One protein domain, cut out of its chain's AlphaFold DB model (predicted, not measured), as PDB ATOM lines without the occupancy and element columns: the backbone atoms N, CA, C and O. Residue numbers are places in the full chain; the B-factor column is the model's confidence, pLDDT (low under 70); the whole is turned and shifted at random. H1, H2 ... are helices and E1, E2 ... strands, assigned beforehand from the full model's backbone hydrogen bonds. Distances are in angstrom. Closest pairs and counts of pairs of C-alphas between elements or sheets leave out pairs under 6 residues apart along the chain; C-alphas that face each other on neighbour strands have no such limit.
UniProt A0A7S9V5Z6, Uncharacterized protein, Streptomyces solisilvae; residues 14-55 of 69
ATOM      1  N   SER A  14     -14.141  40.953 -36.313       54.94
ATOM      2  CA  SER A  14     -14.444  40.022 -35.224       54.94
ATOM      3  C   SER A  14     -13.382  38.931 -35.036       54.94
ATOM      4  O   SER A  14     -13.096  38.559 -33.901       54.94
ATOM      5  N   ASP A  15     -12.772  38.453 -36.121       56.84
ATOM      6  CA  ASP A  15     -11.742  37.405 -36.113       56.84
ATOM      7  C   ASP A  15     -10.395  37.966 -35.633       56.84
ATOM      8  O   ASP A  15      -9.624  37.280 -34.968       56.84
ATOM      9  N   LEU A  16     -10.159  39.266 -35.848       57.47
ATOM     10  CA  LEU A  16      -9.004  39.990 -35.306       57.47
ATOM     11  C   LEU A  16      -8.995  40.021 -33.764       57.47
ATOM     12  O   LEU A  16      -7.938  40.149 -33.153       57.47
ATOM     13  N   ARG A  17     -10.167  39.881 -33.126       56.22
ATOM     14  CA  ARG A  17     -10.325  39.826 -31.661       56.22
ATOM     15  C   ARG A  17      -9.969  38.455 -31.072       56.22
ATOM     16  O   ARG A  17      -9.753  38.359 -29.868       56.22
ATOM     17  N   LEU A  18      -9.910  37.411 -31.902       52.84
ATOM     18  CA  LEU A  18      -9.512  36.059 -31.499       52.84
ATOM     19  C   LEU A  18      -7.992  35.843 -31.567       52.84
ATOM     20  O   LEU A  18      -7.525  34.808 -31.107       52.84
ATOM     21  N   ALA A  19      -7.221  36.809 -32.084       52.25
ATOM     22  CA  ALA A  19      -5.771  36.873 -31.909       52.25
ATOM     23  C   ALA A  19      -5.475  37.415 -30.491       52.25
ATOM     24  O   ALA A  19      -5.544  38.631 -30.290       52.25
ATOM     25  N   PRO A  20      -5.198  36.569 -29.478       49.59
ATOM     26  CA  PRO A  20      -5.454  36.924 -28.079       49.59
ATOM     27  C   PRO A  20      -4.449  37.884 -27.425       49.59
ATOM     28  O   PRO A  20      -4.556  38.104 -26.226       49.59
ATOM     29  N   ASP A  21      -3.510  38.477 -28.167       53.41
ATOM     30  CA  ASP A  21      -2.390  39.231 -27.576       53.41
ATOM     31  C   ASP A  21      -2.246  40.689 -28.036       53.41
ATOM     32  O   ASP A  21      -1.278  41.358 -27.672       53.41
ATOM     33  N   LEU A  22      -3.200  41.245 -28.793       53.75
ATOM     34  CA  LEU A  22      -3.170  42.677 -29.102       53.75
ATOM     35  C   LEU A  22      -4.228  43.449 -28.307       53.75
ATOM     36  O   LEU A  22      -5.423  43.297 -28.568       53.75
ATOM     37  N   PRO A  23      -3.825  44.337 -27.374       48.03
ATOM     38  CA  PRO A  23      -4.760  45.244 -26.734       48.03
ATOM     39  C   PRO A  23      -5.309  46.210 -27.789       48.03
ATOM     40  O   PRO A  23      -4.670  47.199 -28.156       48.03
ATOM     41  N   VAL A  24      -6.518  45.938 -28.282       54.97
ATOM     42  CA  VAL A  24      -7.269  46.866 -29.136       54.97
ATOM     43  C   VAL A  24      -7.780  47.997 -28.247       54.97
ATOM     44  O   VAL A  24      -8.921  48.016 -27.791       54.97
ATOM     45  N   MET A  25      -6.897  48.948 -27.945       50.34
ATOM     46  CA  MET A  25      -7.296  50.196 -27.310       50.34
ATOM     47  C   MET A  25      -8.133  51.020 -28.311       50.34
ATOM     48  O   MET A  25      -7.707  51.176 -29.458       50.34
ATOM     49  N   PRO A  26      -9.252  51.644 -27.899       50.81
ATOM     50  CA  PRO A  26     -10.117  52.456 -28.770       50.81
ATOM     51  C   PRO A  26      -9.379  53.556 -29.551       50.81
ATOM     52  O   PRO A  26      -9.725  53.855 -30.693       50.81
ATOM     53  N   LYS A  27      -8.288  54.099 -28.983       47.50
ATOM     54  CA  LYS A  27      -7.408  55.080 -29.645       47.50
ATOM     55  C   LYS A  27      -6.754  54.555 -30.934       47.50
ATOM     56  O   LYS A  27      -6.342  55.345 -31.775       47.50
ATOM     57  N   HIS A  28      -6.656  53.234 -31.099       57.03
ATOM     58  CA  HIS A  28      -6.099  52.610 -32.298       57.03
ATOM     59  C   HIS A  28      -7.133  52.450 -33.412       57.03
ATOM     60  O   HIS A  28      -6.726  52.317 -34.553       57.03
ATOM     61  N   VAL A  29      -8.442  52.522 -33.147       60.47
ATOM     62  CA  VAL A  29      -9.468  52.299 -34.186       60.47
ATOM     63  C   VAL A  29      -9.475  53.433 -35.214       60.47
ATOM     64  O   VAL A  29      -9.420  53.178 -36.417       60.47
ATOM     65  N   ALA A  30      -9.450  54.690 -34.755       62.53
ATOM     66  CA  ALA A  30      -9.374  55.853 -35.643       62.53
ATOM     67  C   ALA A  30      -8.051  55.882 -36.429       62.53
ATOM     68  O   ALA A  30      -8.057  56.059 -37.645       62.53
ATOM     69  N   GLY A  31      -6.924  55.619 -35.753       73.94
ATOM     70  CA  GLY A  31      -5.609  55.555 -36.395       73.94
ATOM     71  C   GLY A  31      -5.488  54.409 -37.402       73.94
ATOM     72  O   GLY A  31      -4.873  54.576 -38.454       73.94
ATOM     73  N   THR A  32      -6.106  53.262 -37.119       80.06
ATOM     74  CA  THR A  32      -6.181  52.131 -38.048       80.06
ATOM     75  C   THR A  32      -7.020  52.489 -39.268       80.06
ATOM     76  O   THR A  32      -6.559  52.253 -40.380       80.06
ATOM     77  N   ARG A  33      -8.174  53.152 -39.109       81.12
ATOM     78  CA  ARG A  33      -8.976  53.606 -40.257       81.12
ATOM     79  C   ARG A  33      -8.205  54.581 -41.145       81.12
ATOM     80  O   ARG A  33      -8.152  54.368 -42.348       81.12
ATOM     81  N   THR A  34      -7.535  55.587 -40.573       83.56
ATOM     82  CA  THR A  34      -6.698  56.522 -41.350       83.56
ATOM     83  C   THR A  34      -5.602  55.796 -42.136       83.56
ATOM     84  O   THR A  34      -5.352  56.128 -43.295       83.56
ATOM     85  N   LYS A  35      -4.967  54.782 -41.536       84.31
ATOM     86  CA  LYS A  35      -3.950  53.963 -42.212       84.31
ATOM     87  C   LYS A  35      -4.546  53.117 -43.339       84.31
ATOM     88  O   LYS A  35      -3.970  53.082 -44.420       84.31
ATOM     89  N   LEU A  36      -5.697  52.484 -43.113       86.94
ATOM     90  CA  LEU A  36      -6.387  51.678 -44.123       86.94
ATOM     91  C   LEU A  36      -6.863  52.542 -45.299       86.94
ATOM     92  O   LEU A  36      -6.552  52.221 -46.441       86.94
ATOM     93  N   THR A  37      -7.471  53.704 -45.044       85.44
ATOM     94  CA  THR A  37      -7.832  54.673 -46.095       85.44
ATOM     95  C   THR A  37      -6.611  55.128 -46.896       85.44
ATOM     96  O   THR A  37      -6.687  55.267 -48.116       85.44
ATOM     97  N   ARG A  38      -5.455  55.325 -46.246       89.31
ATOM     98  CA  ARG A  38      -4.221  55.667 -46.964       89.31
ATOM     99  C   ARG A  38      -3.767  54.539 -47.891       89.31
ATOM    100  O   ARG A  38      -3.338  54.837 -49.000       89.31
ATOM    101  N   LEU A  39      -3.866  53.282 -47.464       86.94
ATOM    102  CA  LEU A  39      -3.544  52.121 -48.302       86.94
ATOM    103  C   LEU A  39      -4.508  51.980 -49.489       86.94
ATOM    104  O   LEU A  39      -4.054  51.638 -50.578       86.94
ATOM    105  N   VAL A  40      -5.783  52.340 -49.313       85.56
ATOM    106  CA  VAL A  40      -6.761  52.424 -50.412       85.56
ATOM    107  C   VAL A  40      -6.388  53.512 -51.412       85.56
ATOM    108  O   VAL A  40      -6.305  53.256 -52.608       85.56
ATOM    109  N   SER A  41      -6.052  54.716 -50.938       86.38
ATOM    110  CA  SER A  41      -5.593  55.804 -51.822       86.38
ATOM    111  C   SER A  41      -4.310  55.470 -52.593       86.38
ATOM    112  O   SER A  41      -4.003  56.128 -53.581       86.38
ATOM    113  N   LEU A  42      -3.531  54.498 -52.114       87.12
ATOM    114  CA  LEU A  42      -2.306  54.023 -52.753       87.12
ATOM    115  C   LEU A  42      -2.536  52.794 -53.653       87.12
ATOM    116  O   LEU A  42      -1.580  52.328 -54.265       87.12
ATOM    117  N   GLY A  43      -3.765  52.275 -53.742       83.69
ATOM    118  CA  GLY A  43      -4.114  51.127 -54.587       83.69
ATOM    119  C   GLY A  43      -3.677  49.767 -54.037       83.69
ATOM    120  O   GLY A  43      -3.687  48.781 -54.766       83.69
ATOM    121  N   PHE A  44      -3.281  49.691 -52.762       83.12
ATOM    122  CA  PHE A  44      -2.914  48.423 -52.120       83.12
ATOM    123  C   PHE A  44      -4.112  47.677 -51.530       83.12
ATOM    124  O   PHE A  44      -3.995  46.487 -51.250       83.12
ATOM    125  N   LEU A  45      -5.224  48.375 -51.288       86.12
ATOM    126  CA  LEU A  45      -6.477  47.844 -50.753       86.12
ATOM    127  C   LEU A  45      -7.653  48.461 -51.510       86.12
ATOM    128  O   LEU A  45      -7.564  49.605 -51.947       86.12
ATOM    129  N   ASP A  46      -8.762  47.737 -51.570       85.94
ATOM    130  CA  ASP A  46     -10.064  48.258 -51.980       85.94
ATOM    131  C   ASP A  46     -10.953  48.446 -50.747       85.94
ATOM    132  O   ASP A  46     -10.979  47.599 -49.853       85.94
ATOM    133  N   GLU A  47     -11.696  49.550 -50.689       86.06
ATOM    134  CA  GLU A  47     -12.773  49.738 -49.711       86.06
ATOM    135  C   GLU A  47     -14.096  49.333 -50.370       86.06
ATOM    136  O   GLU A  47     -14.670  50.095 -51.144       86.06
ATOM    137  N   THR A  48     -14.554  48.104 -50.116       81.88
ATOM    138  CA  THR A  48     -15.757  47.551 -50.768       81.88
ATOM    139  C   THR A  48     -17.045  48.099 -50.155       81.88
ATOM    140  O   THR A  48     -18.058  48.216 -50.836       81.88
ATOM    141  N   GLU A  49     -16.998  48.447 -48.869       79.50
ATOM    142  CA  GLU A  49     -18.053  49.134 -48.121       79.50
ATOM    143  C   GLU A  49     -17.391  50.105 -47.134       79.50
ATOM    144  O   GLU A  49     -16.238  49.880 -46.763       79.50
ATOM    145  N   PRO A  50     -18.080  51.151 -46.645       78.00
ATOM    146  CA  PRO A  50     -17.503  52.069 -45.668       78.00
ATOM    147  C   PRO A  50     -16.946  51.339 -44.433       78.00
ATOM    148  O   PRO A  50     -17.693  50.814 -43.607       78.00
ATOM    149  N   GLY A  51     -15.621  51.336 -44.280       78.44
ATOM    150  CA  GLY A  51     -14.917  50.640 -43.199       78.44
ATOM    151  C   GLY A  51     -14.613  49.155 -43.439       78.44
ATOM    152  O   GLY A  51     -14.036  48.526 -42.548       78.44
ATOM    153  N   LEU A  52     -14.943  48.605 -44.611       79.81
ATOM    154  CA  LEU A  52     -14.584  47.253 -45.035       79.81
ATOM    155  C   LEU A  52     -13.499  47.317 -46.110       79.81
ATOM    156  O   LEU A  52     -13.730  47.793 -47.218       79.81
ATOM    157  N   PHE A  53     -12.321  46.803 -45.773       84.25
ATOM    158  CA  PHE A  53     -11.152  46.821 -46.641       84.25
ATOM    159  C   PHE A  53     -10.812  45.403 -47.095       84.25
ATOM    160  O   PHE A  53     -10.737  44.490 -46.270       84.25
ATOM    161  N   ALA A  54     -10.574  45.229 -48.387       83.81
ATOM    162  CA  ALA A  54     -10.164  43.976 -49.000       83.81
ATOM    163  C   ALA A  54      -8.854  44.175 -49.768       83.81
ATOM    164  O   ALA A  54      -8.530  45.283 -50.191       83.81
ATOM    165  N   GLN A  55      -8.086  43.101 -49.955       81.62
ATOM    166  CA  GLN A  55      -7.036  43.142 -50.968       81.62
ATOM    167  C   GLN A  55      -7.699  43.277 -52.340       81.62
ATOM    168  O   GLN A  55      -8.725  42.619 -52.551       81.62
TER     169      GLN A  55
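Overview. This is residues 14 to 55 of the 69 residues of an uncharacterized protein of Streptomyces solisilvae (UniProt A0A7S9V5Z6). A loose bracket, with the long helix H2 as its bar, the short helix H1 and its link as one leg, and the small hairpin E1 E2 folded back beside the last part of H2 as the other. Residues 17 to 23 and 25 to 32 stand free. The printed part has 42 residues with two named helices, then two named strands in an antiparallel sheet, order E1 - E2; the class is mixed. It is loose, radius of gyration of the C-alphas 11.4 A, and spans 30 by 19 by 16 A.

Arrangement. H1, residues 15 to 18, is apart from H2, residues 27 to 41. The closest C-alphas of H2 and E1, residues 46 to 49, are those of Val 40 and Asp 46, 5.5 A. E2, residues 52 to 54, forms an antiparallel hairpin with E1 at 147 degrees; N 46 and O 54 are within hydrogen-bond range, 2.8 A. In H2, 10 of 11 O i to N i+4 pairs are within range; H1 is too short for one.

Along the chain. H1, 5.3 A long, begins at C-alpha 15 (-11.742, 37.405, -36.113). H2 measures 22.3 A, E1 8.9 A. E2, 6.8 A, ends at C-alpha 54 (-10.164, 43.976, -49.000).

Size, cuts and confidence. The C-alphas farthest apart, Pro 20 and Ser 41, are 30.3 A apart. The printed part has no cut and no long link. Residues 14 to 30 have pLDDT under 70.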